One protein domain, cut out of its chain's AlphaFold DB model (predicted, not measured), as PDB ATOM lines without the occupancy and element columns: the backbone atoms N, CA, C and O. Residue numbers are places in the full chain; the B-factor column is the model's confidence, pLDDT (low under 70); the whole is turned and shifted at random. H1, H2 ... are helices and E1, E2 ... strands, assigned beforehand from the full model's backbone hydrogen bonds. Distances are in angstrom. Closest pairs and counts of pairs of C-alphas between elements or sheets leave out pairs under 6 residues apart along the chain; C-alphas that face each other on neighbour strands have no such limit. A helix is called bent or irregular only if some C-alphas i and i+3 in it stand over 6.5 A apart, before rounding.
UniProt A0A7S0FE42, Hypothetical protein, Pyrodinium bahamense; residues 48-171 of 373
ATOM      1  N   ALA A  48      90.991  72.268 256.711       66.19
ATOM      2  CA  ALA A  48      91.281  71.277 257.752       66.19
ATOM      3  C   ALA A  48      92.780  70.966 257.890       66.19
ATOM      4  O   ALA A  48      93.179  70.342 258.871       66.19
ATOM      5  N   GLY A  49      93.602  71.386 256.927       80.75
ATOM      6  CA  GLY A  49      95.041  71.138 256.884       80.75
ATOM      7  C   GLY A  49      95.503  70.697 255.497       80.75
ATOM      8  O   GLY A  49      94.762  70.769 254.521       80.75
ATOM      9  N   ALA A  50      96.725  70.197 255.418       85.00
ATOM     10  CA  ALA A  50      97.339  69.629 254.231       85.00
ATOM     11  C   ALA A  50      97.826  68.206 254.512       85.00
ATOM     12  O   ALA A  50      98.181  67.873 255.637       85.00
ATOM     13  N   VAL A  51      97.880  67.361 253.491       89.81
ATOM     14  CA  VAL A  51      98.514  66.041 253.551       89.81
ATOM     15  C   VAL A  51      99.675  65.991 252.570       89.81
ATOM     16  O   VAL A  51      99.611  66.549 251.474       89.81
ATOM     17  N   TRP A  52     100.740  65.294 252.957       92.44
ATOM     18  CA  TRP A  52     101.857  64.984 252.073       92.44
ATOM     19  C   TRP A  52     101.752  63.531 251.623       92.44
ATOM     20  O   TRP A  52     101.698  62.625 252.451       92.44
ATOM     21  N   LEU A  53     101.745  63.305 250.313       92.12
ATOM     22  CA  LEU A  53     101.593  61.999 249.677       92.12
ATOM     23  C   LEU A  53     102.873  61.628 248.924       92.12
ATOM     24  O   LEU A  53     103.483  62.475 248.274       92.12
ATOM     25  N   SER A  54     103.262  60.358 248.988       92.75
ATOM     26  CA  SER A  54     104.336  59.755 248.199       92.75
ATOM     27  C   SER A  54     103.747  58.773 247.193       92.75
ATOM     28  O   SER A  54     102.898  57.958 247.556       92.75
ATOM     29  N   LEU A  55     104.216  58.823 245.947       91.81
ATOM     30  CA  LEU A  55     103.838  57.864 244.912       91.81
ATOM     31  C   LEU A  55     104.760  56.638 244.948       91.81
ATOM     32  O   LEU A  55     105.989  56.766 244.865       91.81
ATOM     33  N   ASP A  56     104.189  55.435 245.027       84.31
ATOM     34  CA  ASP A  56     104.972  54.213 244.893       84.31
ATOM     35  C   ASP A  56     105.413  54.006 243.429       84.31
ATOM     36  O   ASP A  56     104.580  53.882 242.530       84.31
ATOM     37  N   PRO A  57     106.726  53.929 243.144       82.19
ATOM     38  CA  PRO A  57     107.246  53.852 241.788       82.19
ATOM     39  C   PRO A  57     107.061  52.469 241.150       82.19
ATOM     40  O   PRO A  57     107.406  52.310 239.980       82.19
ATOM     41  N   ARG A  58     106.574  51.462 241.887       81.69
ATOM     42  CA  ARG A  58     106.264  50.126 241.362       81.69
ATOM     43  C   ARG A  58     104.780  49.992 241.059       81.69
ATOM     44  O   ARG A  58     104.440  49.551 239.965       81.69
ATOM     45  N   THR A  59     103.921  50.375 242.000       84.44
ATOM     46  CA  THR A  59     102.470  50.146 241.886       84.44
ATOM     47  C   THR A  59     101.703  51.354 241.354       84.44
ATOM     48  O   THR A  59     100.644  51.185 240.753       84.44
ATOM     49  N   GLY A  60     102.244  52.565 241.512       84.44
ATOM     50  CA  GLY A  60     101.517  53.802 241.237       84.44
ATOM     51  C   GLY A  60     100.495  54.147 242.321       84.44
ATOM     52  O   GLY A  60      99.604  54.956 242.069       84.44
ATOM     53  N   ASP A  61     100.586  53.528 243.501       87.19
ATOM     54  CA  ASP A  61      99.716  53.833 244.637       87.19
ATOM     55  C   ASP A  61     100.211  55.054 245.412       87.19
ATOM     56  O   ASP A  61     101.409  55.346 245.462       87.19
ATOM     57  N   LEU A  62      99.273  55.763 246.036       87.44
ATOM     58  CA  LEU A  62      99.559  56.916 246.880       87.44
ATOM     59  C   LEU A  62      99.592  56.498 248.346       87.44
ATOM     60  O   LEU A  62      98.659  55.872 248.847       87.44
ATOM     61  N   HIS A  63     100.645  56.910 249.045       84.88
ATOM     62  CA  HIS A  63     100.806  56.675 250.474       84.88
ATOM     63  C   HIS A  63     101.022  57.996 251.213       84.88
ATOM     64  O   HIS A  63     101.928  58.748 250.842       84.88
ATOM     65  N   PRO A  64     100.251  58.291 252.274       86.69
ATOM     66  CA  PRO A  64     100.528  59.430 253.132       86.69
ATOM     67  C   PRO A  64     101.892  59.275 253.795       86.69
ATOM     68  O   PRO A  64     102.258  58.192 254.262       86.69
ATOM     69  N   TYR A  65     102.649  60.366 253.848       85.50
ATOM     70  CA  TYR A  65     103.838  60.415 254.681       85.50
ATOM     71  C   TYR A  65     103.447  60.252 256.151       85.50
ATOM     72  O   TYR A  65     102.410  60.769 256.573       85.50
ATOM     73  N   PRO A  66     104.295  59.600 256.967       80.44
ATOM     74  CA  PRO A  66     104.139  59.654 258.411       80.44
ATOM     75  C   PRO A  66     104.060  61.107 258.885       80.44
ATOM     76  O   PRO A  66     104.798  61.958 258.384       80.44
ATOM     77  N   PHE A  67     103.207  61.375 259.875       77.44
ATOM     78  CA  PHE A  67     102.909  62.726 260.360       77.44
ATOM     79  C   PHE A  67     104.165  63.572 260.623       77.44
ATOM     80  O   PHE A  67     104.230  64.719 260.208       77.44
ATOM     81  N   VAL A  68     105.200  63.002 261.246       73.12
ATOM     82  CA  VAL A  68     106.461  63.703 261.572       73.12
ATOM     83  C   VAL A  68     107.197  64.177 260.325       73.12
ATOM     84  O   VAL A  68     107.752  65.277 260.279       73.12
ATOM     85  N   VAL A  69     107.198  63.330 259.296       83.00
ATOM     86  CA  VAL A  69     107.797  63.647 258.005       83.00
ATOM     87  C   VAL A  69     106.960  64.726 257.330       83.00
ATOM     88  O   VAL A  69     107.509  65.755 256.949       83.00
ATOM     89  N   ALA A  70     105.641  64.536 257.261       88.38
ATOM     90  CA  ALA A  70     104.714  65.516 256.701       88.38
ATOM     91  C   ALA A  70     104.824  66.881 257.406       88.38
ATOM     92  O   ALA A  70     104.859  67.905 256.739       88.38
ATOM     93  N   GLN A  71     104.978  66.911 258.732       83.81
ATOM     94  CA  GLN A  71     105.116  68.135 259.522       83.81
ATOM     95  C   GLN A  71     106.426  68.865 259.208       83.81
ATOM     96  O   GLN A  71     106.429  70.085 259.051       83.81
ATOM     97  N   ARG A  72     107.541  68.132 259.068       85.06
ATOM     98  CA  ARG A  72     108.824  68.720 258.651       85.06
ATOM     99  C   ARG A  72     108.747  69.278 257.226       85.06
ATOM    100  O   ARG A  72     109.305  70.342 256.966       85.06
ATOM    101  N   LEU A  73     108.079  68.568 256.317       88.38
ATOM    102  CA  LEU A  73     107.869  69.023 254.941       88.38
ATOM    103  C   LEU A  73     106.978  70.269 254.894       88.38
ATOM    104  O   LEU A  73     107.316  71.220 254.198       88.38
ATOM    105  N   GLU A  74     105.909  70.302 255.688       88.38
ATOM    106  CA  GLU A  74     104.987  71.436 255.780       88.38
ATOM    107  C   GLU A  74     105.665  72.693 256.331       88.38
ATOM    108  O   GLU A  74     105.525  73.769 255.755       88.38
ATOM    109  N   ALA A  75     106.475  72.561 257.387       81.44
ATOM    110  CA  ALA A  75     107.259  73.675 257.917       81.44
ATOM    111  C   ALA A  75     108.236  74.232 256.864       81.44
ATOM    112  O   ALA A  75     108.313  75.439 256.647       81.44
ATOM    113  N   ALA A  76     108.939  73.348 256.147       82.19
ATOM    114  CA  ALA A  76     109.855  73.753 255.083       82.19
ATOM    115  C   ALA A  76     109.141  74.388 253.875       82.19
ATOM    116  O   ALA A  76     109.712  75.251 253.206       82.19
ATOM    117  N   PHE A  77     107.906  73.968 253.596       81.50
ATOM    118  CA  PHE A  77     107.057  74.559 252.569       81.50
ATOM    119  C   PHE A  77     106.620  75.981 252.955       81.50
ATOM    120  O   PHE A  77     106.754  76.890 252.133       81.50
ATOM    121  N   GLY A  78     106.202  76.184 254.213       71.56
ATOM    122  CA  GLY A  78     105.844  77.492 254.777       71.56
ATOM    123  C   GLY A  78     107.002  78.498 254.813       71.56
ATOM    124  O   GLY A  78     106.798  79.675 254.528       71.56
ATOM    125  N   ASP A  79     108.238  78.036 255.032       63.47
ATOM    126  CA  ASP A  79     109.468  78.854 255.043       63.47
ATOM    127  C   ASP A  79     109.977  79.264 253.632       63.47
ATOM    128  O   ASP A  79     111.168  79.543 253.419       63.47
ATOM    129  N   GLY A  80     109.081  79.300 252.636       58.47
ATOM    130  CA  GLY A  80     109.368  79.720 251.258       58.47
ATOM    131  C   GLY A  80     109.657  78.579 250.275       58.47
ATOM    132  O   GLY A  80     110.257  78.816 249.227       58.47
ATOM    133  N   GLY A  81     109.266  77.343 250.603       55.72
ATOM    134  CA  GLY A  81     109.327  76.186 249.699       55.72
ATOM    135  C   GLY A  81     108.154  76.098 248.712       55.72
ATOM    136  O   GLY A  81     108.280  75.420 247.694       55.72
ATOM    137  N   GLY A  82     107.046  76.791 248.992       53.75
ATOM    138  CA  GLY A  82     105.867  76.871 248.118       53.75
ATOM    139  C   GLY A  82     105.882  77.997 247.081       53.75
ATOM    140  O   GLY A  82     104.987  78.059 246.245       53.75
ATOM    141  N   ASP A  83     106.877  78.886 247.114       53.66
ATOM    142  CA  ASP A  83     106.977  79.990 246.159       53.66
ATOM    143  C   ASP A  83     107.495  79.480 244.802       53.66
ATOM    144  O   ASP A  83     108.578  78.890 244.712       53.66
ATOM    145  N   ALA A  84     106.737  79.736 243.732       50.81
ATOM    146  CA  ALA A  84     107.111  79.398 242.359       50.81
ATOM    147  C   ALA A  84     108.443  80.056 241.934       50.81
ATOM    148  O   ALA A  84     109.157  79.501 241.099       50.81
ATOM    149  N   GLY A  85     108.824  81.185 242.554       51.00
ATOM    150  CA  GLY A  85     110.125  81.850 242.379       51.00
ATOM    151  C   GLY A  85     111.194  81.481 243.420       51.00
ATOM    152  O   GLY A  85     112.315  81.995 243.370       51.00
ATOM    153  N   GLY A  86     110.871  80.608 244.377       61.03
ATOM    154  CA  GLY A  86     111.727  80.257 245.506       61.03
ATOM    155  C   GLY A  86     112.940  79.403 245.120       61.03
ATOM    156  O   GLY A  86     112.911  78.597 244.191       61.03
ATOM    157  N   ARG A  87     114.042  79.537 245.868       67.25
ATOM    158  CA  ARG A  87     115.235  78.690 245.689       67.25
ATOM    159  C   ARG A  87     114.878  77.226 245.969       67.25
ATOM    160  O   ARG A  87     114.345  76.942 247.038       67.25
ATOM    161  N   ARG A  88     115.261  76.299 245.077       74.75
ATOM    162  CA  ARG A  88     115.167  74.848 245.337       74.75
ATOM    163  C   ARG A  88     115.821  74.500 246.677       74.75
ATOM    164  O   ARG A  88     116.976  74.866 246.921       74.75
ATOM    165  N   ARG A  89     115.097  73.766 247.519       81.88
ATOM    166  CA  ARG A  89     115.541  73.295 248.837       81.88
ATOM    167  C   ARG A  89     115.408  71.786 248.922       81.88
ATOM    168  O   ARG A  89     114.464  71.219 248.385       81.88
ATOM    169  N   ALA A  90     116.347  71.154 249.617       87.75
ATOM    170  CA  ALA A  90     116.298  69.734 249.939       87.75
ATOM    171  C   ALA A  90     116.063  69.578 251.444       87.75
ATOM    172  O   ALA A  90     116.914  69.948 252.254       87.75
ATOM    173  N   VAL A  91     114.902  69.046 251.814       89.31
ATOM    174  CA  VAL A  91     114.520  68.778 253.201       89.31
ATOM    175  C   VAL A  91     115.011  67.385 253.570       89.31
ATOM    176  O   VAL A  91     114.488  66.389 253.071       89.31
ATOM    177  N   ALA A  92     116.037  67.306 254.419       87.94
ATOM    178  CA  ALA A  92     116.579  66.031 254.875       87.94
ATOM    179  C   ALA A  92     115.587  65.309 255.803       87.94
ATOM    180  O   ALA A  92     115.095  65.876 256.785       87.94
ATOM    181  N   LEU A  93     115.326  64.036 255.505       83.56
ATOM    182  CA  LEU A  93     114.468  63.166 256.313       83.56
ATOM    183  C   LEU A  93     115.259  62.340 257.341       83.56
ATOM    184  O   LEU A  93     114.677  61.562 258.090       83.56
ATOM    185  N   THR A  94     116.576  62.538 257.401       77.44
ATOM    186  CA  THR A  94     117.487  61.925 258.374       77.44
ATOM    187  C   THR A  94     117.032  62.184 259.810       77.44
ATOM    188  O   THR A  94     116.589  63.291 260.149       77.44
ATOM    189  N   GLY A  95     117.171  61.165 260.662       64.00
ATOM    190  CA  GLY A  95     116.892  61.274 262.095       64.00
ATOM    191  C   GLY A  95     115.406  61.284 262.460       64.00
ATOM    192  O   GLY A  95     115.072  61.610 263.594       64.00
ATOM    193  N   LEU A  96     114.515  60.943 261.522       62.19
ATOM    194  CA  LEU A  96     113.073  60.795 261.773       62.19
ATOM    195  C   LEU A  96     112.640  59.345 262.052       62.19
ATOM    196  O   LEU A  96     111.451  59.092 262.209       62.19
ATOM    197  N   GLY A  97     113.585  58.397 262.112       51.78
ATOM    198  CA  GLY A  97     113.275  56.963 262.142       51.78
ATOM    199  C   GLY A  97     112.641  56.488 260.826       51.78
ATOM    200  O   GLY A  97     112.364  57.296 259.942       51.78
ATOM    201  N   SER A  98     112.408  55.178 260.683       54.00
ATOM    202  CA  SER A  98     111.832  54.503 259.496       54.00
ATOM    203  C   SER A  98     112.740  54.386 258.247       54.00
ATOM    204  O   SER A  98     113.945  54.625 258.284       54.00
ATOM    205  N   CYS A  99     112.164  53.966 257.113       59.34
ATOM    206  CA  CYS A  99     112.859  53.715 255.844       59.34
ATOM    207  C   CYS A  99     113.319  54.986 255.094       59.34
ATOM    208  O   CYS A  99     113.829  54.880 253.976       59.34
ATOM    209  N   PHE A 100     113.149  56.172 255.689       67.75
ATOM    210  CA  PHE A 100     113.535  57.466 255.112       67.75
ATOM    211  C   PHE A 100     114.955  57.919 255.478       67.75
ATOM    212  O   PHE A 100     115.369  59.014 255.094       67.75
ATOM    213  N   GLU A 101     115.728  57.089 256.180       73.62
ATOM    214  CA  GLU A 101     117.110  57.413 256.524       73.62
ATOM    215  C   GLU A 101     117.966  57.607 255.256       73.62
ATOM    216  O   GLU A 101     118.008  56.760 254.359       73.62
ATOM    217  N   GLY A 102     118.624  58.765 255.150       73.62
ATOM    218  CA  GLY A 102     119.365  59.156 253.946       73.62
ATOM    219  C   GLY A 102     118.488  59.575 252.756       73.62
ATOM    220  O   GLY A 102     118.989  59.666 251.632       73.62
ATOM    221  N   ALA A 103     117.193  59.827 252.976       86.25
ATOM    222  CA  ALA A 103     116.305  60.439 251.998       86.25
ATOM    223  C   ALA A 103     116.213  61.963 252.181       86.25
ATOM    224  O   ALA A 103     116.329  62.487 253.290       86.25
ATOM    225  N   ALA A 104     115.946  62.678 251.090       90.94
ATOM    226  CA  ALA A 104     115.608  64.097 251.122       90.94
ATOM    227  C   ALA A 104     114.474  64.398 250.141       90.94
ATOM    228  O   ALA A 104     114.414  63.792 249.071       90.94
ATOM    229  N   VAL A 105     113.590  65.330 250.487       92.44
ATOM    230  CA  VAL A 105     112.555  65.830 249.572       92.44
ATOM    231  C   VAL A 105     113.002  67.170 249.018       92.44
ATOM    232  O   VAL A 105     113.218  68.124 249.763       92.44
ATOM    233  N   GLU A 106     113.173  67.225 247.705       90.88
ATOM    234  CA  GLU A 106     113.445  68.453 246.970       90.88
ATOM    235  C   GLU A 106     112.124  69.176 246.701       90.88
ATOM    236  O   GLU A 106     111.177  68.549 246.238       90.88
ATOM    237  N   MET A 107     112.051  70.474 246.988       86.94
ATOM    238  CA  MET A 107     110.874  71.315 246.744       86.94
ATOM    239  C   MET A 107     111.278  72.757 246.402       86.94
ATOM    240  O   MET A 107     112.399  73.185 246.710       86.94
ATOM    241  N   GLY A 108     110.371  73.496 245.760       77.19
ATOM    242  CA  GLY A 108     110.575  74.872 245.296       77.19
ATOM    243  C   GLY A 108     111.153  74.973 243.880       77.19
ATOM    244  O   GLY A 108     111.479  73.973 243.241       77.19
ATOM    245  N   GLY A 109     111.305  76.203 243.383       71.50
ATOM    246  CA  GLY A 109     111.856  76.480 242.052       71.50
ATOM    247  C   GLY A 109     110.931  76.100 240.895       71.50
ATOM    248  O   GLY A 109     111.433  75.675 239.857       71.50
ATOM    249  N   GLY A 110     109.614  76.207 241.104       69.38
ATOM    250  CA  GLY A 110     108.584  75.949 240.091       69.38
ATOM    251  C   GLY A 110     108.318  74.473 239.788       69.38
ATOM    252  O   GLY A 110     107.562  74.176 238.875       69.38
ATOM    253  N   GLU A 111     108.923  73.547 240.534       75.62
ATOM    254  CA  GLU A 111     108.769  72.108 240.313       75.62
ATOM    255  C   GLU A 111     107.932  71.434 241.403       75.62
ATOM    256  O   GLU A 111     108.060  71.795 242.582       75.62
ATOM    257  N   PRO A 112     107.176  70.376 241.058       81.81
ATOM    258  CA  PRO A 112     106.565  69.494 242.040       81.81
ATOM    259  C   PRO A 112     107.608  68.868 242.984       81.81
ATOM    260  O   PRO A 112     108.716  68.523 242.549       81.81
ATOM    261  N   PRO A 113     107.269  68.668 244.272       89.81
ATOM    262  CA  PRO A 113     108.173  68.037 245.219       89.81
ATOM    263  C   PRO A 113     108.610  66.625 244.797       89.81
ATOM    264  O   PRO A 113     107.830  65.826 244.277       89.81
ATOM    265  N   LEU A 114     109.872  66.286 245.064       90.75
ATOM    266  CA  LEU A 114     110.470  65.016 244.653       90.75
ATOM    267  C   LEU A 114     111.340  64.431 245.763       90.75
ATOM    268  O   LEU A 114     112.362  65.006 246.141       90.75
ATOM    269  N   GLN A 115     110.995  63.239 246.245       91.75
ATOM    270  CA  GLN A 115     111.853  62.510 247.171       91.75
ATOM    271  C   GLN A 115     113.014  61.862 246.417       91.75
ATOM    272  O   GLN A 115     112.827  61.174 245.411       91.75
ATOM    273  N   ARG A 116     114.220  62.001 246.966       90.31
ATOM    274  CA  ARG A 116     115.427  61.301 246.540       90.31
ATOM    275  C   ARG A 116     116.001  60.451 247.649       90.31
ATOM    276  O   ARG A 116     116.002  60.826 248.814       90.31
ATOM    277  N   THR A 117     116.536  59.313 247.240       84.75
ATOM    278  CA  THR A 117     117.332  58.407 248.065       84.75
ATOM    279  C   THR A 117     118.591  58.028 247.292       84.75
ATOM    280  O   THR A 117     118.688  58.279 246.088       84.75
ATOM    281  N   SER A 118     119.522  57.334 247.943       80.25
ATOM    282  CA  SER A 118     120.675  56.725 247.261       80.25
ATOM    283  C   SER A 118     120.286  55.700 246.183       80.25
ATOM    284  O   SER A 118     121.104  55.381 245.325       80.25
ATOM    285  N   ARG A 119     119.046  55.182 246.207       76.06
ATOM    286  CA  ARG A 119     118.577  54.078 245.352       76.06
ATOM    287  C   ARG A 119     117.471  54.455 244.364       76.06
ATOM    288  O   ARG A 119     117.050  53.600 243.591       76.06
ATOM    289  N   GLY A 120     116.972  55.690 244.372       84.69
ATOM    290  CA  GLY A 120     115.872  56.071 243.488       84.69
ATOM    291  C   GLY A 120     115.174  57.374 243.851       84.69
ATOM    292  O   GLY A 120     115.570  58.075 244.786       84.69
ATOM    293  N   LYS A 121     114.124  57.678 243.082       88.81
ATOM    294  CA  LYS A 121     113.310  58.895 243.188       88.81
ATOM    295  C   LYS A 121     111.825  58.543 243.250       88.81
ATOM    296  O   LYS A 121     111.435  57.523 242.680       88.81
ATOM    297  N   ARG A 122     111.029  59.371 243.924       89.38
ATOM    298  CA  ARG A 122     109.569  59.228 244.043       89.38
ATOM    299  C   ARG A 122     108.907  60.595 243.970       89.38
ATOM    300  O   ARG A 122     109.431  61.540 244.560       89.38
ATOM    301  N   ASP A 123     107.779  60.677 243.275       91.94
ATOM    302  CA  ASP A 123     106.970  61.894 243.242       91.94
ATOM    303  C   ASP A 123     106.312  62.119 244.599       91.94
ATOM    304  O   ASP A 123     105.884  61.170 245.265       91.94
ATOM    305  N   VAL A 124     106.262  63.385 245.001       92.56
ATOM    306  CA  VAL A 124     105.673  63.822 246.260       92.56
ATOM    307  C   VAL A 124     104.663  64.919 245.975       92.56
ATOM    308  O   VAL A 124     104.920  65.824 245.182       92.56
ATOM    309  N   ARG A 125     103.505  64.859 246.633       92.06
ATOM    310  CA  ARG A 125     102.463  65.875 246.487       92.06
ATOM    311  C   ARG A 125     101.965  66.361 247.836       92.06
ATOM    312  O   ARG A 125     101.587  65.555 248.677       92.06
ATOM    313  N   ARG A 126     101.927  67.682 248.005       89.12
ATOM    314  CA  ARG A 126     101.150  68.345 249.055       89.12
ATOM    315  C   ARG A 126      99.736  68.582 248.522       89.12
ATOM    316  O   ARG A 126      99.599  69.125 247.429       89.12
ATOM    317  N   VAL A 127      98.717  68.176 249.272       87.50
ATOM    318  CA  VAL A 127      97.303  68.388 248.931       87.50
ATOM    319  C   VAL A 127      96.600  69.052 250.102       87.50
ATOM    320  O   VAL A 127      96.749  68.607 251.236       87.50
ATOM    321  N   GLU A 128      95.836  70.103 249.833       81.00
ATOM    322  CA  GLU A 128      95.009  70.772 250.836       81.00
ATOM    323  C   GLU A 128      93.710  70.000 251.054       81.00
ATOM    324  O   GLU A 128      93.097  69.496 250.114       81.00
ATOM    325  N   VAL A 129      93.305  69.880 252.314       80.81
ATOM    326  CA  VAL A 129      92.135  69.117 252.736       80.81
ATOM    327  C   VAL A 129      91.182  70.052 253.459       80.81
ATOM    328  O   VAL A 129      91.571  70.807 254.351       80.81
ATOM    329  N   PHE A 130      89.908  69.978 253.092       68.56
ATOM    330  CA  PHE A 130      88.837  70.780 253.676       68.56
ATOM    331  C   PHE A 130      87.971  69.923 254.605       68.56
ATOM    332  O   PHE A 130      87.811  68.714 254.408       68.56
ATOM    333  N   ALA A 131      87.421  70.536 255.652       61.62
ATOM    334  CA  ALA A 131      86.593  69.857 256.639       61.62
ATOM    335  C   ALA A 131      85.383  69.191 255.969       61.62
ATOM    336  O   ALA A 131      84.685  69.805 255.165       61.62
ATOM    337  N   GLY A 132      85.136  67.921 256.305       57.03
ATOM    338  CA  GLY A 132      84.077  67.118 255.684       57.03
ATOM    339  C   GLY A 132      84.469  66.432 254.369       57.03
ATOM    340  O   GLY A 132      83.709  65.589 253.898       57.03
ATOM    341  N   CYS A 133      85.669  66.692 253.834       58.56
ATOM    342  CA  CYS A 133      86.180  66.095 252.596       58.56
ATOM    343  C   CYS A 133      87.415  65.208 252.860       58.56
ATOM    344  O   CYS A 133      88.529  65.571 252.495       58.56
ATOM    345  N   PRO A 134      87.260  64.018 253.477       67.88
ATOM    346  CA  PRO A 134      88.379  63.127 253.785       67.88
ATOM    347  C   PRO A 134      88.837  62.310 252.570       67.88
ATOM    348  O   PRO A 134      89.539  61.324 252.745       67.88
ATOM    349  N   VAL A 135      88.379  62.615 251.356       73.38
ATOM    350  CA  VAL A 135      88.676  61.833 250.152       73.38
ATOM    351  C   VAL A 135      89.432  62.722 249.183       73.38
ATOM    352  O   VAL A 135      88.929  63.762 248.774       73.38
ATOM    353  N   ILE A 136      90.638  62.296 248.830       81.94
ATOM    354  CA  ILE A 136      91.514  62.982 247.889       81.94
ATOM    355  C   ILE A 136      91.597  62.139 246.632       81.94
ATOM    356  O   ILE A 136      91.838  60.935 246.713       81.94
ATOM    357  N   SER A 137      91.427  62.788 245.487       82.62
ATOM    358  CA  SER A 137      91.652  62.185 244.182       82.62
ATOM    359  C   SER A 137      92.828  62.871 243.497       82.62
ATOM    360  O   SER A 137      92.894  64.099 243.474       82.62
ATOM    361  N   LEU A 138      93.771  62.080 242.988       85.50
ATOM    362  CA  LEU A 138      94.878  62.549 242.160       85.50
ATOM    363  C   LEU A 138      95.018  61.655 240.933       85.50
ATOM    364  O   LEU A 138      94.897  60.432 241.028       85.50
ATOM    365  N   ASP A 139      95.364  62.261 239.805       85.75
ATOM    366  CA  ASP A 139      95.677  61.535 238.585       85.75
ATOM    367  C   ASP A 139      97.151  61.122 238.553       85.75
ATOM    368  O   ASP A 139      98.067  61.886 238.877       85.75
ATOM    369  N   VAL A 140      97.395  59.881 238.138       90.62
ATOM    370  CA  VAL A 140      98.737  59.328 237.942       90.62
ATOM    371  C   VAL A 140      98.886  58.769 236.533       90.62
ATOM    372  O   VAL A 140      97.943  58.238 235.948       90.62
ATOM    373  N   ALA A 141     100.088  58.853 235.976       88.94
ATOM    374  CA  ALA A 141     100.403  58.314 234.657       88.94
ATOM    375  C   ALA A 141     101.583  57.339 234.727       88.94
ATOM    376  O   ALA A 141     102.570  57.578 235.430       88.94
ATOM    377  N   GLN A 142     101.495  56.245 233.965       85.94
ATOM    378  CA  GLN A 142     102.568  55.261 233.843       85.94
ATOM    379  C   GLN A 142     103.336  55.467 232.533       85.94
ATOM    380  O   GLN A 142     102.909  55.025 231.469       85.94
ATOM    381  N   GLY A 143     104.491  56.132 232.620       81.88
ATOM    382  CA  GLY A 143     105.490  56.160 231.548       81.88
ATOM    383  C   GLY A 143     106.580  55.111 231.790       81.88
ATOM    384  O   GLY A 143     106.308  53.954 232.098       81.88
ATOM    385  N   ARG A 144     107.853  55.531 231.741       79.38
ATOM    386  CA  ARG A 144     108.986  54.711 232.234       79.38
ATOM    387  C   ARG A 144     108.985  54.555 233.759       79.38
ATOM    388  O   ARG A 144     109.581  53.620 234.284       79.38
ATOM    389  N   THR A 145     108.358  55.499 234.451       80.50
ATOM    390  CA  THR A 145     108.146  55.536 235.900       80.50
ATOM    391  C   THR A 145     106.773  56.140 236.156       80.50
ATOM    392  O   THR A 145     106.317  56.965 235.361       80.50
ATOM    393  N   TRP A 146     106.140  55.765 237.264       87.88
ATOM    394  CA  TRP A 146     104.913  56.410 237.723       87.88
ATOM    395  C   TRP A 146     105.161  57.878 238.078       87.88
ATOM    396  O   TRP A 146     106.195  58.195 238.676       87.88
ATOM    397  N   ARG A 147     104.230  58.752 237.684       87.94
ATOM    398  CA  ARG A 147     104.245  60.191 237.982       87.94
ATOM    399  C   ARG A 147     102.862  60.689 238.387       87.94
ATOM    400  O   ARG A 147     101.871  60.170 237.874       87.94
ATOM    401  N   ILE A 148     102.815  61.691 239.263       87.25
ATOM    402  CA  ILE A 148     101.582  62.437 239.572       87.25
ATOM    403  C   ILE A 148     101.404  63.505 238.494       87.25
ATOM    404  O   ILE A 148     102.361  64.208 238.171       87.25
ATOM    405  N   VAL A 149     100.201  63.625 237.943       83.31
ATOM    406  CA  VAL A 149      99.872  64.621 236.920       83.31
ATOM    407  C   VAL A 149      98.756  65.534 237.408       83.31
ATOM    408  O   VAL A 149      97.872  65.111 238.145       83.31
ATOM    409  N   ASP A 150      98.816  66.798 237.001       76.50
ATOM    410  CA  ASP A 150      97.846  67.817 237.423       76.50
ATOM    411  C   ASP A 150      96.563  67.803 236.592       76.50
ATOM    412  O   ASP A 150      95.551  68.360 237.011       76.50
ATOM    413  N   TYR A 151      96.603  67.161 235.421       74.44
ATOM    414  CA  TYR A 151      95.497  67.151 234.476       74.44
ATOM    415  C   TYR A 151      95.250  65.739 233.935       74.44
ATOM    416  O   TYR A 151      96.195  65.092 233.460       74.44
ATOM    417  N   PRO A 152      93.991  65.266 233.942       77.44
ATOM    418  CA  PRO A 152      93.646  63.980 233.370       77.44
ATOM    419  C   PRO A 152      93.805  64.022 231.849       77.44
ATOM    420  O   PRO A 152      93.249  64.872 231.153       77.44
ATOM    421  N   VAL A 153      94.541  63.050 231.318       79.69
ATOM    422  CA  VAL A 153      94.657  62.790 229.881       79.69
ATOM    423  C   VAL A 153      93.913  61.488 229.577       79.69
ATOM    424  O   VAL A 153      94.320  60.424 230.075       79.69
ATOM    425  N   PRO A 154      92.829  61.533 228.776       79.44
ATOM    426  CA  PRO A 154      92.039  60.352 228.445       79.44
ATOM    427  C   PRO A 154      92.895  59.221 227.866       79.44
ATOM    428  O   PRO A 154      93.665  59.421 226.930       79.44
ATOM    429  N   GLY A 155      92.756  58.021 228.430       77.25
ATOM    430  CA  GLY A 155      93.475  56.825 227.980       77.25
ATOM    431  C   GLY A 155      94.943  56.728 228.417       77.25
ATOM    432  O   GLY A 155      95.578  55.720 228.124       77.25
ATOM    433  N   VAL A 156      95.474  57.732 229.125       83.44
ATOM    434  CA  VAL A 156      96.863  57.749 229.631       83.44
ATOM    435  C   VAL A 156      96.906  57.827 231.157       83.44
ATOM    436  O   VAL A 156      97.735  57.175 231.794       83.44
ATOM    437  N   THR A 157      96.013  58.618 231.744       87.62
ATOM    438  CA  THR A 157      95.952  58.846 233.193       87.62
ATOM    439  C   THR A 157      95.036  57.852 233.891       87.62
ATOM    440  O   THR A 157      94.088  57.330 233.303       87.62
ATOM    441  N   GLN A 158      95.359  57.568 235.146       87.81
ATOM    442  CA  GLN A 158      94.568  56.743 236.040       87.81
ATOM    443  C   GLN A 158      94.314  57.517 237.325       87.81
ATOM    444  O   GLN A 158      95.250  58.028 237.935       87.81
ATOM    445  N   GLU A 159      93.066  57.527 237.769       88.56
ATOM    446  CA  GLU A 159      92.687  58.155 239.027       88.56
ATOM    447  C   GLU A 159      93.149  57.292 240.216       88.56
ATOM    448  O   GLU A 159      93.093  56.052 240.190       88.56
ATOM    449  N   ARG A 160      93.630  57.938 241.279       87.50
ATOM    450  CA  ARG A 160      93.904  57.323 242.580       87.50
ATOM    451  C   ARG A 160      93.139  58.079 243.647       87.50
ATOM    452  O   ARG A 160      93.395  59.253 243.895       87.50
ATOM    453  N   VAL A 161      92.238  57.360 244.306       85.06
ATOM    454  CA  VAL A 161      91.408  57.890 245.382       85.06
ATOM    455  C   VAL A 161      91.927  57.367 246.713       85.06
ATOM    456  O   VAL A 161      91.990  56.157 246.931       85.06
ATOM    457  N   ILE A 162      92.282  58.277 247.614       82.06
ATOM    458  CA  ILE A 162      92.731  57.956 248.966       82.06
ATOM    459  C   ILE A 162      91.833  58.618 250.002       82.06
ATOM    460  O   ILE A 162      91.458  59.784 249.879       82.06
ATOM    461  N   LYS A 163      91.499  57.865 251.052       82.88
ATOM    462  CA  LYS A 163      90.813  58.402 252.222       82.88
ATOM    463  C   LYS A 163      91.839  58.821 253.268       82.88
ATOM    464  O   LYS A 163      92.623  57.994 253.721       82.88
ATOM    465  N   VAL A 164      91.801  60.086 253.654       73.75
ATOM    466  CA  VAL A 164      92.681  60.713 254.634       73.75
ATOM    467  C   VAL A 164      91.901  60.966 255.919       73.75
ATOM    468  O   VAL A 164      90.753  61.413 255.910       73.75
ATOM    469  N   SER A 165      92.510  60.624 257.043       73.25
ATOM    470  CA  SER A 165      92.023  60.873 258.392       73.25
ATOM    471  C   SER A 165      92.728  62.088 259.002       73.25
ATOM    472  O   SER A 165      93.777  62.528 258.537       73.25
ATOM    473  N   GLY A 166      92.191  62.618 260.105       64.38
ATOM    474  CA  GLY A 166      92.824  63.738 260.813       64.38
ATOM    475  C   GLY A 166      94.247  63.448 261.318       64.38
ATOM    476  O   GLY A 166      94.980  64.383 261.611       64.38
ATOM    477  N   ALA A 167      94.661  62.178 261.397       66.50
ATOM    478  CA  ALA A 167      96.009  61.799 261.821       66.50
ATOM    479  C   ALA A 167      97.092  62.077 260.760       66.50
ATOM    480  O   ALA A 167      98.269  62.146 261.107       66.50
ATOM    481  N   GLU A 168      96.718  62.227 259.484       74.12
ATOM    482  CA  GLU A 168      97.657  62.496 258.385       74.12
ATOM    483  C   GLU A 168      97.704  63.980 257.964       74.12
ATOM    484  O   GLU A 168      98.474  64.336 257.071       74.12
ATOM    485  N   LEU A 169      96.897  64.844 258.593       75.06
ATOM    486  CA  LEU A 169      96.821  66.272 258.276       75.06
ATOM    487  C   LEU A 169      97.864  67.092 259.051       75.06
ATOM    488  O   LEU A 169      98.071  66.896 260.246       75.06
ATOM    489  N   VAL A 170      98.490  68.053 258.374       74.12
ATOM    490  CA  VAL A 170      99.490  69.002 258.887       74.12
ATOM    491  C   VAL A 170      99.127  70.433 258.476       74.12
ATOM    492  O   VAL A 170      98.305  70.631 257.593       74.12
ATOM    493  N   GLY A 171      99.693  71.462 259.110       59.16
ATOM    494  CA  GLY A 171      99.486  72.853 258.665       59.16
ATOM    495  C   GLY A 171      98.087  73.430 258.923       59.16
ATOM    496  O   GLY A 171      97.735  74.438 258.324       59.16
TER     497      GLY A 171
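AT A GLANCE: This is residues 48 to 171 of the 373 residues of the protein "Hypothetical protein" of Pyrodinium bahamense (UniProt A0A7S0FE42). A strongly twisted sheet of six strands curls round the one helix, H1, and a smaller sheet of three strands, E8 E7 E9, is partly face to face with it, forming a sandwich whose two sheets have their strands crossed at 52 degrees. The long strand E6 runs through the middle of the domain, its centre 1.6 A from the mean of the C-alphas. The printed part has 124 residues, with one named helix and nine named strands in the order E1 E2 H1 E3 E4 E5 E6 E7 E8 E9, and its class is mixed, helices and strands. The larger sheet has the order E2 E1 E6 E5 E4 E3, and both sheets are antiparallel throughout. The whole is compact, with a radius of gyration of the C-alphas of 14.1 A, and its rounded outline spans 40 by 36 by 32 A.

HOW THE PARTS SIT: Begin at E1, residues 48 to 55, which makes a hairpin with E2, residues 62 to 64; look for N 63 and O 54, 2.9 A apart and within hydrogen-bond range. E1 is also the antiparallel neighbour of E6, residues 120 to 130, with N 51 and O 127 at 2.8 A. H1, residues 67 to 81, is on this larger sheet, and the two make two layers, a helix on one face of a sheet. Its closest C-alphas to E1 are those of Ala 70 and Trp 52, 5.5 A. In H1, 10 of 11 O i to N i+4 pairs are within hydrogen-bond range. Next comes E3, residues 89 to 92, whose Val 91 has its C-alpha 6.9 A from that of Leu 73 in H1. From E3 a meander, each strand the antiparallel neighbour of the one before, runs through E4, residues 104 to 108, and E5, residues 111 to 117, to E6. Its pairs include N 91 and O 105 at 2.8 A, N 114 and O 106 at 2.9 A, and N 122 and O 115 at 2.9 A. The pairing of E6 is staggered: its residues 120 to 123 pair with E5 and its residues 124 to 129 with E1. At the tight link after E6 you pass to the other sheet, where E7, residues 135 to 142, makes a hairpin with E8, residues 146 to 149, with N 147 and O 141 at 3.0 A. E9, residues 157 to 163, is the other neighbour of E7, with N 160 and O 138 at 2.8 A. Between the sheets, the closest C-alphas of E6 and E8 are those of Asp 123 and Arg 147, 6.2 A. H1 is not on the smaller sheet.

IN THESE COORDINATES: Find C-alpha 48 at (91.281, 71.277, 257.752), where E1 begins; it runs 22.4 A to C-alpha 55, and E2 follows at residues 62 to 64. H1 starts at C-alpha 67, (102.909, 62.726, 260.360), and covers 18.3 A to residue 81; it is neither bent nor irregular, but only just, with C-alphas 78 and 81 being 6.3 A apart. E3 and E4 are short, while E5 measures 17.9 A and E6 32.4 A. E7 measures 22.4 A, E8 spans residues 146 to 149, and E9 runs 19.7 A to C-alpha 163 at (90.813, 58.402, 252.222).

THE WHOLE: The two C-alphas farthest apart are those of Gly 95 and Pro 154, 41.8 A. The printed part has no cut, and the link from E3 to E4, with 11 residues, is long. The mean pLDDT of the printed part is 79.0; look for values under 70 at residues 79 to 87, 95 to 100 and 130 to 134, among others.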